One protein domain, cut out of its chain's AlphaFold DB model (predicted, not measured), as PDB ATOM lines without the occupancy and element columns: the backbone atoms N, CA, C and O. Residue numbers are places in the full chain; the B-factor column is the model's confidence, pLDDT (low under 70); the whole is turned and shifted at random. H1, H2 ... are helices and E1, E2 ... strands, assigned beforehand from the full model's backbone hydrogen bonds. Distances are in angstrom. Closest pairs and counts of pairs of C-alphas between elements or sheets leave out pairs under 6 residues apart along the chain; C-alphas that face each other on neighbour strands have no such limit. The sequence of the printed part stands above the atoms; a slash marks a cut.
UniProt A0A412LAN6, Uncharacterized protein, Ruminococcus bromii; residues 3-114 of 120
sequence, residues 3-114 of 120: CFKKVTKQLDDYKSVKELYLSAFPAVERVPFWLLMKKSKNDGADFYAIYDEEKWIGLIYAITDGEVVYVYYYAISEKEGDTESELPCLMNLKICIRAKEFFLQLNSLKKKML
ATOM      1  N   CYS A   3     179.392 -46.837 127.805       86.19
ATOM      2  CA  CYS A   3     180.782 -46.568 128.167       86.19
ATOM      3  C   CYS A   3     181.047 -45.058 128.284       86.19
ATOM      4  O   CYS A   3     180.442 -44.247 127.587       86.19
ATOM      5  N   PHE A   4     181.998 -44.678 129.140       90.44
ATOM      6  CA  PHE A   4     182.395 -43.284 129.354       90.44
ATOM      7  C   PHE A   4     183.875 -43.107 129.021       90.44
ATOM      8  O   PHE A   4     184.721 -43.821 129.561       90.44
ATOM      9  N   LYS A   5     184.203 -42.143 128.154       94.00
ATOM     10  CA  LYS A   5     185.594 -41.789 127.817       94.00
ATOM     11  C   LYS A   5     185.883 -40.361 128.260       94.00
ATOM     12  O   LYS A   5     185.069 -39.473 128.013       94.00
ATOM     13  N   LYS A   6     187.018 -40.122 128.930       94.88
ATOM     14  CA  LYS A   6     187.397 -38.763 129.364       94.88
ATOM     15  C   LYS A   6     187.496 -37.849 128.146       94.88
ATOM     16  O   LYS A   6     188.155 -38.190 127.165       94.88
ATOM     17  N   VAL A   7     186.887 -36.670 128.232       96.38
ATOM     18  CA  VAL A   7     186.996 -35.670 127.172       96.38
ATOM     19  C   VAL A   7     188.395 -35.068 127.218       96.38
ATOM     20  O   VAL A   7     188.770 -34.348 128.146       96.38
ATOM     21  N   THR A   8     189.177 -35.351 126.184       95.19
ATOM     22  CA  THR A   8     190.484 -34.745 125.929       95.19
ATOM     23  C   THR A   8     190.473 -34.112 124.543       95.19
ATOM     24  O   THR A   8     189.579 -34.370 123.741       95.19
ATOM     25  N   LYS A   9     191.467 -33.274 124.233       94.19
ATOM     26  CA  LYS A   9     191.580 -32.688 122.885       94.19
ATOM     27  C   LYS A   9     191.895 -33.737 121.808       94.19
ATOM     28  O   LYS A   9     191.765 -33.426 120.633       94.19
ATOM     29  N   GLN A  10     192.357 -34.919 122.218       95.81
ATOM     30  CA  GLN A  10     192.711 -36.049 121.362       95.81
ATOM     31  C   GLN A  10     191.551 -37.030 121.167       95.81
ATOM     32  O   GLN A  10     191.710 -37.993 120.431       95.81
ATOM     33  N   LEU A  11     190.417 -36.827 121.843       95.31
ATOM     34  CA  LEU A  11     189.230 -37.641 121.623       95.31
ATOM     35  C   LEU A  11     188.704 -37.388 120.204       95.31
ATOM     36  O   LEU A  11     188.502 -36.230 119.837       95.31
ATOM     37  N   ASP A  12     188.435 -38.450 119.448       95.50
ATOM     38  CA  ASP A  12     187.939 -38.343 118.068       95.50
ATOM     39  C   ASP A  12     186.657 -37.489 117.995       95.50
ATOM     40  O   ASP A  12     186.555 -36.556 117.197       95.50
ATOM     41  N   ASP A  13     185.734 -37.699 118.939       95.88
ATOM     42  CA  ASP A  13     184.466 -36.967 119.045       95.88
ATOM     43  C   ASP A  13     184.572 -35.605 119.752       95.88
ATOM     44  O   ASP A  13     183.557 -34.987 120.078       95.88
ATOM     45  N   TYR A  14     185.779 -35.085 120.012       96.81
ATOM     46  CA  TYR A  14     185.970 -33.834 120.759       96.81
ATOM     47  C   TYR A  14     185.188 -32.653 120.166       96.81
ATOM     48  O   TYR A  14     184.619 -31.843 120.907       96.81
ATOM     49  N   LYS A  15     185.155 -32.546 118.831       96.56
ATOM     50  CA  LYS A  15     184.401 -31.490 118.139       96.56
ATOM     51  C   LYS A  15     182.898 -31.651 118.369       96.56
ATOM     52  O   LYS A  15     182.269 -30.697 118.815       96.56
ATOM     53  N   SER A  16     182.373 -32.860 118.178       95.62
ATOM     54  CA  SER A  16     180.961 -33.197 118.395       95.62
ATOM     55  C   SER A  16     180.522 -32.936 119.838       95.62
ATOM     56  O   SER A  16     179.479 -32.332 120.071       95.62
ATOM     57  N   VAL A  17     181.356 -33.291 120.822       96.06
ATOM     58  CA  VAL A  17     181.116 -33.000 122.247       96.06
ATOM     59  C   VAL A  17     181.033 -31.498 122.504       96.06
ATOM     60  O   VAL A  17     180.143 -31.034 123.217       96.06
ATOM     61  N   LYS A  18     181.962 -30.719 121.939       96.38
ATOM     62  CA  LYS A  18     181.956 -29.263 122.094       96.38
ATOM     63  C   LYS A  18     180.726 -28.642 121.438       96.38
ATOM     64  O   LYS A  18     180.124 -27.754 122.030       96.38
ATOM     65  N   GLU A  19     180.363 -29.086 120.242       95.00
ATOM     66  CA  GLU A  19     179.179 -28.607 119.526       95.00
ATOM     67  C   GLU A  19     177.903 -28.907 120.308       95.00
ATOM     68  O   GLU A  19     177.149 -27.975 120.579       95.00
ATOM     69  N   LEU A  20     177.730 -30.150 120.776       92.25
ATOM     70  CA  LEU A  20     176.597 -30.543 121.614       92.25
ATOM     71  C   LEU A  20     176.518 -29.703 122.889       92.25
ATOM     72  O   LEU A  20     175.444 -29.253 123.260       92.25
ATOM     73  N   TYR A  21     177.646 -29.428 123.545       91.75
ATOM     74  CA  TYR A  21     177.657 -28.538 124.704       91.75
ATOM     75  C   TYR A  21     177.177 -27.120 124.359       91.75
ATOM     76  O   TYR A  21     176.428 -26.507 125.115       91.75
ATOM     77  N   LEU A  22     177.634 -26.560 123.237       90.31
ATOM     78  CA  LEU A  22     177.290 -25.191 122.855       90.31
ATOM     79  C   LEU A  22     175.830 -25.056 122.404       90.31
ATOM     80  O   LEU A  22     175.260 -23.982 122.611       90.31
ATOM     81  N   SER A  23     175.257 -26.102 121.799       87.94
ATOM     82  CA  SER A  23     173.873 -26.122 121.319       87.94
ATOM     83  C   SER A  23     172.865 -26.533 122.394       87.94
ATOM     84  O   SER A  23     171.789 -25.949 122.449       87.94
ATOM     85  N   ALA A  24     173.208 -27.487 123.266       83.81
ATOM     86  CA  ALA A  24     172.295 -28.012 124.283       83.81
ATOM     87  C   ALA A  24     172.103 -27.075 125.484       83.81
ATOM     88  O   ALA A  24     171.167 -27.260 126.251       83.81
ATOM     89  N   PHE A  25     172.971 -26.077 125.678       80.12
ATOM     90  CA  PHE A  25     172.875 -25.166 126.820       80.12
ATOM     91  C   PHE A  25     172.869 -23.698 126.359       80.12
ATOM     92  O   PHE A  25     173.746 -23.293 125.587       80.12
ATOM     93  N   PRO A  26     171.934 -22.854 126.830       77.88
ATOM     94  CA  PRO A  26     171.934 -21.418 126.553       77.88
ATOM     95  C   PRO A  26     173.230 -20.731 127.000       77.88
ATOM     96  O   PRO A  26     173.834 -21.097 128.005       77.88
ATOM     97  N   ALA A  27     173.658 -19.682 126.290       78.81
ATOM     98  CA  ALA A  27     174.923 -18.998 126.587       78.81
ATOM     99  C   ALA A  27     175.009 -18.446 128.024       78.81
ATOM    100  O   ALA A  27     176.088 -18.460 128.606       78.81
ATOM    101  N   VAL A  28     173.883 -18.005 128.596       74.31
ATOM    102  CA  VAL A  28     173.797 -17.482 129.971       74.31
ATOM    103  C   VAL A  28     173.956 -18.569 131.044       74.31
ATOM    104  O   VAL A  28     174.391 -18.276 132.153       74.31
ATOM    105  N   GLU A  29     173.655 -19.825 130.711       73.12
ATOM    106  CA  GLU A  29     173.777 -20.978 131.617       73.12
ATOM    107  C   GLU A  29     175.146 -21.662 131.494       73.12
ATOM    108  O   GLU A  29     175.533 -22.460 132.349       73.12
ATOM    109  N   ARG A  30     175.902 -21.348 130.434       80.12
ATOM    110  CA  ARG A  30     177.178 -21.986 130.124       80.12
ATOM    111  C   ARG A  30     178.354 -21.306 130.802       80.12
ATOM    112  O   ARG A  30     178.645 -20.133 130.583       80.12
ATOM    113  N   VAL A  31     179.160 -22.111 131.485       87.12
ATOM    114  CA  VAL A  31     180.557 -21.745 131.724       87.12
ATOM    115  C   VAL A  31     181.376 -21.901 130.431       87.12
ATOM    116  O   VAL A  31     181.058 -22.720 129.570       87.12
ATOM    117  N   PRO A  32     182.471 -21.149 130.245       91.69
ATOM    118  CA  PRO A  32     183.298 -21.313 129.059       91.69
ATOM    119  C   PRO A  32     183.826 -22.750 128.915       91.69
ATOM    120  O   PRO A  32     184.409 -23.301 129.847       91.69
ATOM    121  N   PHE A  33     183.703 -23.347 127.726       94.38
ATOM    122  CA  PHE A  33     184.107 -24.744 127.488       94.38
ATOM    123  C   PHE A  33     185.577 -25.024 127.850       94.38
ATOM    124  O   PHE A  33     185.925 -26.087 128.360       94.38
ATOM    125  N   TRP A  34     186.465 -24.050 127.627       94.88
ATOM    126  CA  TRP A  34     187.876 -24.173 128.002       94.88
ATOM    127  C   TRP A  34     188.070 -24.326 129.519       94.88
ATOM    128  O   TRP A  34     189.019 -24.986 129.945       94.88
ATOM    129  N   LEU A  35     187.176 -23.750 130.329       93.00
ATOM    130  CA  LEU A  35     187.214 -23.855 131.782       93.00
ATOM    131  C   LEU A  35     186.796 -25.257 132.235       93.00
ATOM    132  O   LEU A  35     187.474 -25.818 133.095       93.00
ATOM    133  N   LEU A  36     185.778 -25.856 131.596       92.38
ATOM    134  CA  LEU A  36     185.403 -27.263 131.811       92.38
ATOM    135  C   LEU A  36     186.608 -28.181 131.582       92.38
ATOM    136  O   LEU A  36     186.979 -28.950 132.466       92.38
ATOM    137  N   MET A  37     187.280 -28.010 130.438       95.06
ATOM    138  CA  MET A  37     188.481 -28.769 130.064       95.06
ATOM    139  C   MET A  37     189.665 -28.548 131.010       95.06
ATOM    140  O   MET A  37     190.506 -29.428 131.171       95.06
ATOM    141  N   LYS A  38     189.800 -27.350 131.592       93.38
ATOM    142  CA  LYS A  38     190.864 -27.052 132.560       93.38
ATOM    143  C   LYS A  38     190.576 -27.722 133.901       93.38
ATOM    144  O   LYS A  38     191.488 -28.274 134.508       93.38
ATOM    145  N   LYS A  39     189.327 -27.665 134.367       90.44
ATOM    146  CA  LYS A  39     188.904 -28.258 135.641       90.44
ATOM    147  C   LYS A  39     188.947 -29.784 135.604       90.44
ATOM    148  O   LYS A  39     189.400 -30.373 136.579       90.44
ATOM    149  N   SER A  40     188.611 -30.395 134.468       89.69
ATOM    150  CA  SER A  40     188.651 -31.853 134.315       89.69
ATOM    151  C   SER A  40     190.052 -32.469 134.288       89.69
ATOM    152  O   SER A  40     190.200 -33.678 134.433       89.69
ATOM    153  N   LYS A  41     191.097 -31.653 134.110       88.31
ATOM    154  CA  LYS A  41     192.496 -32.104 134.140       88.31
ATOM    155  C   LYS A  41     193.122 -32.114 135.530       88.31
ATOM    156  O   LYS A  41     194.118 -32.795 135.713       88.31
ATOM    157  N   ASN A  42     192.585 -31.328 136.461       82.12
ATOM    158  CA  ASN A  42     193.157 -31.143 137.798       82.12
ATOM    159  C   ASN A  42     192.295 -31.823 138.871       82.12
ATOM    160  O   ASN A  42     192.135 -31.265 139.952       82.12
ATOM    161  N   ASP A  43     191.640 -32.935 138.517       71.81
ATOM    162  CA  ASP A  43     190.721 -33.705 139.371       71.81
ATOM    163  C   ASP A  43     189.580 -32.891 140.015       71.81
ATOM    164  O   ASP A  43     188.923 -33.335 140.949       71.81
ATOM    165  N   GLY A  44     189.306 -31.688 139.496       78.25
ATOM    166  CA  GLY A  44     188.260 -30.804 140.013       78.25
ATOM    167  C   GLY A  44     186.884 -31.057 139.403       78.25
ATOM    168  O   GLY A  44     185.912 -30.444 139.836       78.25
ATOM    169  N   ALA A  45     186.810 -31.886 138.360       88.25
ATOM    170  CA  ALA A  45     185.572 -32.297 137.716       88.25
ATOM    171  C   ALA A  45     185.787 -33.532 136.834       88.25
ATOM    172  O   ALA A  45     186.860 -33.755 136.278       88.25
ATOM    173  N   ASP A  46     184.712 -34.266 136.623       90.12
ATOM    174  CA  ASP A  46     184.607 -35.391 135.721       90.12
ATOM    175  C   ASP A  46     183.937 -34.938 134.426       90.12
ATOM    176  O   ASP A  46     182.765 -34.574 134.427       90.12
ATOM    177  N   PHE A  47     184.671 -34.947 133.309       94.62
ATOM    178  CA  PHE A  47     184.114 -34.627 131.993       94.62
ATOM    179  C   PHE A  47     184.246 -35.823 131.054       94.62
ATOM    180  O   PHE A  47     185.355 -36.162 130.629       94.62
ATOM    181  N   TYR A  48     183.114 -36.438 130.716       94.81
ATOM    182  CA  TYR A  48     183.055 -37.643 129.900       94.81
ATOM    183  C   TYR A  48     182.191 -37.465 128.651       94.81
ATOM    184  O   TYR A  48     181.137 -36.831 128.678       94.81
ATOM    185  N   ALA A  49     182.641 -38.087 127.566       94.88
ATOM    186  CA  ALA A  49     181.823 -38.429 126.418       94.88
ATOM    187  C   ALA A  49     181.156 -39.787 126.675       94.88
ATOM    188  O   ALA A  49     181.795 -40.708 127.196       94.88
ATOM    189  N   ILE A  50     179.874 -39.889 126.336       88.31
ATOM    190  CA  ILE A  50     179.039 -41.074 126.537       88.31
ATOM    191  C   ILE A  50     178.968 -41.832 125.217       88.31
ATOM    192  O   ILE A  50     178.716 -41.229 124.175       88.31
ATOM    193  N   TYR A  51     179.172 -43.139 125.279       86.25
ATOM    194  CA  TYR A  51     179.085 -44.042 124.139       86.25
ATOM    195  C   TYR A  51     178.064 -45.129 124.433       86.25
ATOM    196  O   TYR A  51     178.061 -45.653 125.548       86.25
ATOM    197  N   ASP A  52     177.248 -45.486 123.447       84.31
ATOM    198  CA  ASP A  52     176.603 -46.793 123.418       84.31
ATOM    199  C   ASP A  52     177.355 -47.665 122.422       84.31
ATOM    200  O   ASP A  52     177.402 -47.371 121.228       84.31
ATOM    201  N   GLU A  53     178.020 -48.692 122.948       84.88
ATOM    202  CA  GLU A  53     178.988 -49.489 122.195       84.88
ATOM    203  C   GLU A  53     180.122 -48.597 121.668       84.88
ATOM    204  O   GLU A  53     180.869 -48.021 122.466       84.88
ATOM    205  N   GLU A  54     180.260 -48.469 120.351       87.06
ATOM    206  CA  GLU A  54     181.255 -47.608 119.707       87.06
ATOM    207  C   GLU A  54     180.674 -46.263 119.259       87.06
ATOM    208  O   GLU A  54     181.427 -45.347 118.925       87.06
ATOM    209  N   LYS A  55     179.346 -46.103 119.307       88.75
ATOM    210  CA  LYS A  55     178.671 -44.883 118.870       88.75
ATOM    211  C   LYS A  55     178.697 -43.844 119.980       88.75
ATOM    212  O   LYS A  55     178.182 -44.067 121.074       88.75
ATOM    213  N   TRP A  56     179.273 -42.682 119.692       92.44
ATOM    214  CA  TRP A  56     179.161 -41.524 120.570       92.44
ATOM    215  C   TRP A  56     177.710 -41.033 120.613       92.44
ATOM    216  O   TRP A  56     177.111 -40.749 119.576       92.44
ATOM    217  N   ILE A  57     177.155 -40.919 121.820       88.44
ATOM    218  CA  ILE A  57     175.760 -40.522 122.039       88.44
ATOM    219  C   ILE A  57     175.613 -39.289 122.922       88.44
ATOM    220  O   ILE A  57     174.495 -38.832 123.100       88.44
ATOM    221  N   GLY A  58     176.675 -38.720 123.501       89.25
ATOM    222  CA  GLY A  58     176.498 -37.518 124.319       89.25
ATOM    223  C   GLY A  58     177.643 -37.152 125.246       89.25
ATOM    224  O   GLY A  58     178.790 -37.569 125.073       89.25
ATOM    225  N   LEU A  59     177.326 -36.341 126.252       92.56
ATOM    226  CA  LEU A  59     178.278 -35.847 127.237       92.56
ATOM    227  C   LEU A  59     177.688 -35.801 128.646       92.56
ATOM    228  O   LEU A  59     176.486 -35.616 128.838       92.56
ATOM    229  N   ILE A  60     178.575 -35.907 129.633       91.19
ATOM    230  CA  ILE A  60     178.288 -35.629 131.038       91.19
ATOM    231  C   ILE A  60     179.463 -34.888 131.677       91.19
ATOM    232  O   ILE A  60     180.624 -35.257 131.497       91.19
ATOM    233  N   TYR A  61     179.155 -33.838 132.429       90.12
ATOM    234  CA  TYR A  61     180.091 -33.097 133.261       90.12
ATOM    235  C   TYR A  61     179.590 -33.105 134.702       90.12
ATOM    236  O   TYR A  61     178.490 -32.617 134.975       90.12
ATOM    237  N   ALA A  62     180.395 -33.631 135.615       86.44
ATOM    238  CA  ALA A  62     180.061 -33.740 137.024       86.44
ATOM    239  C   ALA A  62     181.179 -33.196 137.920       86.44
ATOM    240  O   ALA A  62     182.347 -33.183 137.543       86.44
ATOM    241  N   ILE A  63     180.819 -32.734 139.111       84.88
ATOM    242  CA  ILE A  63     181.756 -32.302 140.150       84.88
ATOM    243  C   ILE A  63     181.504 -33.159 141.380       84.88
ATOM    244  O   ILE A  63     180.360 -33.301 141.811       84.88
ATOM    245  N   THR A  64     182.571 -33.704 141.949       80.38
ATOM    246  CA  THR A  64     182.509 -34.492 143.179       80.38
ATOM    247  C   THR A  64     182.947 -33.623 144.350       80.38
ATOM    248  O   THR A  64     184.038 -33.056 144.322       80.38
ATOM    249  N   ASP A  65     182.101 -33.522 145.370       76.81
ATOM    250  CA  ASP A  65     182.401 -32.858 146.637       76.81
ATOM    251  C   ASP A  65     182.115 -33.828 147.791       76.81
ATOM    252  O   ASP A  65     180.966 -34.182 148.074       76.81
ATOM    253  N   GLY A  66     183.183 -34.340 148.405       81.38
ATOM    254  CA  GLY A  66     183.109 -35.413 149.395       81.38
ATOM    255  C   GLY A  66     182.403 -36.660 148.849       81.38
ATOM    256  O   GLY A  66     182.857 -37.282 147.891       81.38
ATOM    257  N   GLU A  67     181.280 -37.031 149.468       78.44
ATOM    258  CA  GLU A  67     180.439 -38.162 149.048       78.44
ATOM    259  C   GLU A  67     179.266 -37.739 148.145       78.44
ATOM    260  O   GLU A  67     178.276 -38.463 148.051       78.44
ATOM    261  N   VAL A  68     179.299 -36.560 147.521       73.62
ATOM    262  CA  VAL A  68     178.217 -36.055 146.659       73.62
ATOM    263  C   VAL A  68     178.753 -35.814 145.255       73.62
ATOM    264  O   VAL A  68     179.812 -35.219 145.086       73.62
ATOM    265  N   VAL A  69     178.014 -36.270 144.243       77.88
ATOM    266  CA  VAL A  69     178.310 -36.001 142.832       77.88
ATOM    267  C   VAL A  69     177.221 -35.091 142.276       77.88
ATOM    268  O   VAL A  69     176.041 -35.444 142.224       77.88
ATOM    269  N   TYR A  70     177.634 -33.909 141.840       76.44
ATOM    270  CA  TYR A  70     176.792 -32.920 141.189       76.44
ATOM    271  C   TYR A  70     176.932 -33.060 139.683       76.44
ATOM    272  O   TYR A  70     177.972 -32.711 139.128       76.44
ATOM    273  N   VAL A  71     175.887 -33.534 139.007       82.44
ATOM    274  CA  VAL A  71     175.848 -33.517 137.542       82.44
ATOM    275  C   VAL A  71     175.485 -32.101 137.107       82.44
ATOM    276  O   VAL A  71     174.376 -31.633 137.347       82.44
ATOM    277  N   TYR A  72     176.454 -31.398 136.526       80.75
ATOM    278  CA  TYR A  72     176.323 -29.991 136.145       80.75
ATOM    279  C   TYR A  72     175.835 -29.826 134.707       80.75
ATOM    280  O   TYR A  72     175.056 -28.922 134.424       80.75
ATOM    281  N   TYR A  73     176.290 -30.699 133.806       83.62
ATOM    282  CA  TYR A  73     175.846 -30.733 132.415       83.62
ATOM    283  C   TYR A  73     175.641 -32.178 131.980       83.62
ATOM    284  O   TYR A  73     176.508 -33.023 132.202       83.62
ATOM    285  N   TYR A  74     174.518 -32.457 131.336       86.56
ATOM    286  CA  TYR A  74     174.215 -33.746 130.730       86.56
ATOM    287  C   TYR A  74     173.417 -33.510 129.451       86.56
ATOM    288  O   TYR A  74     172.420 -32.797 129.481       86.56
ATOM    289  N   ALA A  75     173.882 -34.065 128.334       83.62
ATOM    290  CA  ALA A  75     173.208 -33.936 127.047       83.62
ATOM    291  C   ALA A  75     173.451 -35.182 126.191       83.62
ATOM    292  O   ALA A  75     174.561 -35.720 126.179       83.62
ATOM    293  N   ILE A  76     172.426 -35.609 125.458       85.38
ATOM    294  CA  ILE A  76     172.480 -36.704 124.485       85.38
ATOM    295  C   ILE A  76     172.368 -36.108 123.076       85.38
ATOM    296  O   ILE A  76     171.614 -35.170 122.848       85.38
ATOM    297  N   SER A  77     173.174 -36.616 122.150       84.00
ATOM    298  CA  SER A  77     173.191 -36.231 120.741       84.00
ATOM    299  C   SER A  77     172.072 -36.953 119.998       84.00
ATOM    300  O   SER A  77     172.069 -38.177 119.931       84.00
ATOM    301  N   GLU A  78     171.181 -36.200 119.358       67.44
ATOM    302  CA  GLU A  78     170.031 -36.710 118.587       67.44
ATOM    303  C   GLU A  78     170.404 -37.288 117.212       67.44
ATOM    304  O   GLU A  78     169.558 -37.459 116.338       67.44
ATOM    305  N   LYS A  79     171.682 -37.601 116.975       58.38
ATOM    306  CA  LYS A  79     172.140 -38.141 115.689       58.38
ATOM    307  C   LYS A  79     171.795 -39.632 115.558       58.38
ATOM    308  O   LYS A  79     172.650 -40.496 115.744       58.38
ATOM    309  N   GLU A  80     170.518 -39.886 115.272       44.84
ATOM    310  CA  GLU A  80     169.926 -40.842 114.312       44.84
ATOM    311  C   GLU A  80     168.664 -41.509 114.866       44.84
ATOM    312  O   GLU A  80     168.710 -42.226 115.865       44.84
ATOM    313  N   GLY A  81     167.568 -41.319 114.131       38.97
ATOM    314  CA  GLY A  81     166.301 -42.021 114.278       38.97
ATOM    315  C   GLY A  81     165.166 -41.130 113.790       38.97
ATOM    316  O   GLY A  81     164.807 -40.184 114.478       38.97
ATOM    317  N   ASP A  82     164.644 -41.411 112.597       40.22
ATOM    318  CA  ASP A  82     163.471 -40.771 112.002       40.22
ATOM    319  C   ASP A  82     162.271 -40.785 112.956       40.22
ATOM    320  O   ASP A  82     161.464 -41.711 112.943       40.22
ATOM    321  N   THR A  83     162.117 -39.783 113.810       35.53
ATOM    322  CA  THR A  83     160.822 -39.436 114.390       35.53
ATOM    323  C   THR A  83     160.886 -37.997 114.866       35.53
ATOM    324  O   THR A  83     161.782 -37.620 115.617       35.53
ATOM    325  N   GLU A  84     159.930 -37.192 114.418       40.22
ATOM    326  CA  GLU A  84     159.596 -35.908 115.021       40.22
ATOM    327  C   GLU A  84     159.403 -36.110 116.533       40.22
ATOM    328  O   GLU A  84     158.350 -36.556 116.983       40.22
ATOM    329  N   SER A  85     160.423 -35.828 117.340       40.69
ATOM    330  CA  SER A  85     160.223 -35.594 118.764       40.69
ATOM    331  C   SER A  85     160.400 -34.105 119.004       40.69
ATOM    332  O   SER A  85     161.510 -33.584 118.955       40.69
ATOM    333  N   GLU A  86     159.283 -33.422 119.243       37.16
ATOM    334  CA  GLU A  86     159.163 -31.980 119.500       37.16
ATOM    335  C   GLU A  86     159.818 -31.511 120.812       37.16
ATOM    336  O   GLU A  86     159.401 -30.524 121.414       37.16
ATOM    337  N   LEU A  87     160.852 -32.189 121.293       37.41
ATOM    338  CA  LEU A  87     161.694 -31.673 122.354       37.41
ATOM    339  C   LEU A  87     163.135 -32.025 122.008       37.41
ATOM    340  O   LEU A  87     163.476 -33.206 122.103       37.41
ATOM    341  N   PRO A  88     164.005 -31.033 121.714       42.41
ATOM    342  CA  PRO A  88     165.412 -31.253 121.966       42.41
ATOM    343  C   PRO A  88     165.470 -31.723 123.413       42.41
ATOM    344  O   PRO A  88     164.902 -31.035 124.268       42.41
ATOM    345  N   CYS A  89     166.026 -32.901 123.696       44.91
ATOM    346  CA  CYS A  89     166.097 -33.436 125.058       44.91
ATOM    347  C   CYS A  89     167.044 -32.577 125.923       44.91
ATOM    348  O   CYS A  89     168.123 -32.990 126.337       44.91
ATOM    349  N   LEU A  90     166.603 -31.351 126.211       43.47
ATOM    350  CA  LEU A  90     167.080 -30.389 127.180       43.47
ATOM    351  C   LEU A  90     166.625 -30.887 128.546       43.47
ATOM    352  O   LEU A  90     165.762 -30.299 129.197       43.47
ATOM    353  N   MET A  91     167.189 -31.999 129.011       37.59
ATOM    354  CA  MET A  91     167.134 -32.257 130.440       37.59
ATOM    355  C   MET A  91     168.131 -31.309 131.102       37.59
ATOM    356  O   MET A  91     169.303 -31.635 131.275       37.59
ATOM    357  N   ASN A  92     167.643 -30.125 131.489       38.56
ATOM    358  CA  ASN A  92     168.283 -29.254 132.475       38.56
ATOM    359  C   ASN A  92     168.250 -29.966 133.835       38.56
ATOM    360  O   ASN A  92     167.486 -29.652 134.747       38.56
ATOM    361  N   LEU A  93     169.047 -31.022 133.939       37.81
ATOM    362  CA  LEU A  93     169.046 -31.931 135.058       37.81
ATOM    363  C   LEU A  93     170.023 -31.398 136.104       37.81
ATOM    364  O   LEU A  93     171.150 -31.870 136.216       37.81
ATOM    365  N   LYS A  94     169.588 -30.411 136.898       37.19
ATOM    366  CA  LYS A  94     170.223 -30.119 138.193       37.19
ATOM    367  C   LYS A  94     169.886 -31.250 139.155       37.19
ATOM    368  O   LYS A  94     169.049 -31.112 140.042       37.19
ATOM    369  N   ILE A  95     170.513 -32.395 138.949       41.16
ATOM    370  CA  ILE A  95     170.380 -33.529 139.842       41.16
ATOM    371  C   ILE A  95     171.532 -33.458 140.861       41.16
ATOM    372  O   ILE A  95     172.712 -33.582 140.531       41.16
ATOM    373  N   CYS A  96     171.169 -33.214 142.122       38.47
ATOM    374  CA  CYS A  96     172.059 -33.372 143.270       38.47
ATOM    375  C   CYS A  96     171.979 -34.834 143.722       38.47
ATOM    376  O   CYS A  96     170.940 -35.236 144.244       38.47
ATOM    377  N   ILE A  97     173.035 -35.633 143.525       43.75
ATOM    378  CA  ILE A  97     173.041 -37.043 143.951       43.75
ATOM    379  C   ILE A  97     174.099 -37.263 145.006       43.75
ATOM    380  O   ILE A  97     175.284 -37.015 144.795       43.75
ATOM    381  N   ARG A  98     173.680 -37.815 146.141       37.00
ATOM    382  CA  ARG A  98     174.606 -38.374 147.122       37.00
ATOM    383  C   ARG A  98     175.247 -39.614 146.483       37.00
ATOM    384  O   ARG A  98     174.544 -40.554 146.115       37.00
ATOM    385  N   ALA A  99     176.565 -39.599 146.295       43.44
ATOM    386  CA  ALA A  99     177.354 -40.484 145.429       43.44
ATOM    387  C   ALA A  99     177.116 -41.984 145.657       43.44
ATOM    388  O   ALA A  99     177.294 -42.789 144.743       43.44
ATOM    389  N   LYS A 100     176.659 -42.373 146.852       37.66
ATOM    390  CA  LYS A 100     176.333 -43.765 147.179       37.66
ATOM    391  C   LYS A 100     175.101 -44.301 146.442       37.66
ATOM    392  O   LYS A 100     175.050 -45.494 146.158       37.66
ATOM    393  N   GLU A 101     174.138 -43.453 146.084       39.50
ATOM    394  CA  GLU A 101     172.883 -43.894 145.462       39.50
ATOM    395  C   GLU A 101     172.912 -43.831 143.931       39.50
ATOM    396  O   GLU A 101     172.270 -44.664 143.298       39.50
ATOM    397  N   PHE A 102     173.712 -42.952 143.307       44.84
ATOM    398  CA  PHE A 102     173.770 -42.866 141.839       44.84
ATOM    399  C   PHE A 102     174.335 -44.131 141.198       44.84
ATOM    400  O   PHE A 102     173.750 -44.659 140.260       44.84
ATOM    401  N   PHE A 103     175.451 -44.656 141.712       41.88
ATOM    402  CA  PHE A 103     176.083 -45.837 141.117       41.88
ATOM    403  C   PHE A 103     175.215 -47.094 141.300       41.88
ATOM    404  O   PHE A 103     175.173 -47.968 140.433       41.88
ATOM    405  N   LEU A 104     174.459 -47.161 142.401       42.81
ATOM    406  CA  LEU A 104     173.491 -48.228 142.655       42.81
ATOM    407  C   LEU A 104     172.224 -48.071 141.803       42.81
ATOM    408  O   LEU A 104     171.734 -49.063 141.267       42.81
ATOM    409  N   GLN A 105     171.723 -46.849 141.606       43.34
ATOM    410  CA  GLN A 105     170.541 -46.586 140.781       43.34
ATOM    411  C   GLN A 105     170.831 -46.688 139.283       43.34
ATOM    412  O   GLN A 105     170.005 -47.231 138.561       43.34
ATOM    413  N   LEU A 106     172.011 -46.289 138.800       49.97
ATOM    414  CA  LEU A 106     172.404 -46.461 137.397       49.97
ATOM    415  C   LEU A 106     172.552 -47.951 137.048       49.97
ATOM    416  O   LEU A 106     172.139 -48.387 135.975       49.97
ATOM    417  N   ASN A 107     173.047 -48.764 137.987       42.38
ATOM    418  CA  ASN A 107     173.056 -50.224 137.858       42.38
ATOM    419  C   ASN A 107     171.657 -50.854 138.033       42.38
ATOM    420  O   ASN A 107     171.356 -51.854 137.384       42.38
ATOM    421  N   SER A 108     170.775 -50.265 138.849       40.03
ATOM    422  CA  SER A 108     169.373 -50.694 138.994       40.03
ATOM    423  C   SER A 108     168.537 -50.393 137.740       40.03
ATOM    424  O   SER A 108     167.785 -51.251 137.277       40.03
ATOM    425  N   LEU A 109     168.732 -49.222 137.126       41.38
ATOM    426  CA  LEU A 109     168.130 -48.822 135.852       41.38
ATOM    427  C   LEU A 109     168.632 -49.706 134.703       41.38
ATOM    428  O   LEU A 109     167.815 -50.210 133.939       41.38
ATOM    429  N   LYS A 110     169.936 -50.030 134.660       45.81
ATOM    430  CA  LYS A 110     170.480 -51.051 133.741       45.81
ATOM    431  C   LYS A 110     169.789 -52.412 133.889       45.81
ATOM    432  O   LYS A 110     169.587 -53.097 132.894       45.81
ATOM    433  N   LYS A 111     169.409 -52.807 135.110       45.34
ATOM    434  CA  LYS A 111     168.748 -54.095 135.387       45.34
ATOM    435  C   LYS A 111     167.255 -54.096 135.028       45.34
ATOM    436  O   LYS A 111     166.739 -55.137 134.644       45.34
ATOM    437  N   LYS A 112     166.579 -52.944 135.129       44.47
ATOM    438  CA  LYS A 112     165.176 -52.754 134.711       44.47
ATOM    439  C   LYS A 112     165.000 -52.588 133.199       44.47
ATOM    440  O   LYS A 112     163.915 -52.856 132.703       44.47
ATOM    441  N   MET A 113     166.042 -52.154 132.489       38.31
ATOM    442  CA  MET A 113     166.037 -51.980 131.030       38.31
ATOM    443  C   MET A 113     166.545 -53.208 130.255       38.31
ATOM    444  O   MET A 113     166.636 -53.155 129.032       38.31
ATOM    445  N   LEU A 114     166.863 -54.321 130.930       38.75
ATOM    446  CA  LEU A 114     167.032 -55.598 130.235       38.75
ATOM    447  C   LEU A 114     165.665 -56.023 129.679       38.75
ATOM    448  O   LEU A 114     164.697 -56.034 130.444       38.75
TER     449      LEU A 114
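AT A GLANCE: This is residues 3 to 114 of the 120 residues of an uncharacterized protein of Ruminococcus bromii (UniProt A0A412LAN6). A strongly twisted wall of five antiparallel strands has H1 crossing one face and H3 standing up from the opposite face over edge strand E5, while H2 only grazes the sheet with its residues 36 to 39. Two parts stick out: residues 81 to 87 of the long link from E4 to E5, and residues 103 to 114, of which 103 to 112 belong to H3. The 112 printed residues, with the order E1 H1 H2 E2 E3 E4 E5 H3, are of mixed class, and the sheet order is E1 E2 E3 E4 E5. The whole is compact, with a radius of gyration of the C-alphas of 14.4 A and spans of 43 by 36 by 28 A.

IN THESE COORDINATES: E3, residues 55 to 65, is 30.5 A long and bends by 53 degrees at residue 58. E4, residues 68 to 76, is 22.9 A long and bends by 57 degrees at residue 72. E2 is residues 46 to 52, 18.6 A; E1, residues 3 to 6, begins at C-alpha 3 (180.782, -46.568, 128.167); E5 is residues 95 to 98. H1 is residues 14 to 24, 15.3 A, and H2 residues 33 to 39. H3, residues 99 to 112, 20.3 A, ends at C-alpha 112 (165.176, -52.754, 134.711).

HOW THE PARTS SIT: E2 E3 E4 E5 form a meander, each strand the antiparallel neighbour of the one before. N 5 and O 49 of E1 and E2 are 3.0 A apart, N 48 and O 60 of E2 and E3 2.9 A, N 61 and O 73 of E3 and E4 2.8 A, and N 69 and O 97 of E4 and E5 2.9 A. H1 runs across the strands at a height over the sheet of 9.0 A; its closest C-alphas to E3 are Val 17 and Leu 59, 6.4 A. H2 only grazes the sheet, with residues 36 to 39. H3, on the opposite face from H1, stands up from the sheet at 47 degrees. Every O i to N i+4 pair is within hydrogen-bond range in H1 and H2, and 8 of 10 in H3.

THE WHOLE: The C-alphas farthest apart, Gly 66 and Asp 82, are 42.6 A apart. The printed part has no cut; the link E4 to E5 is long. Residues 78 to 114 have pLDDT under 70.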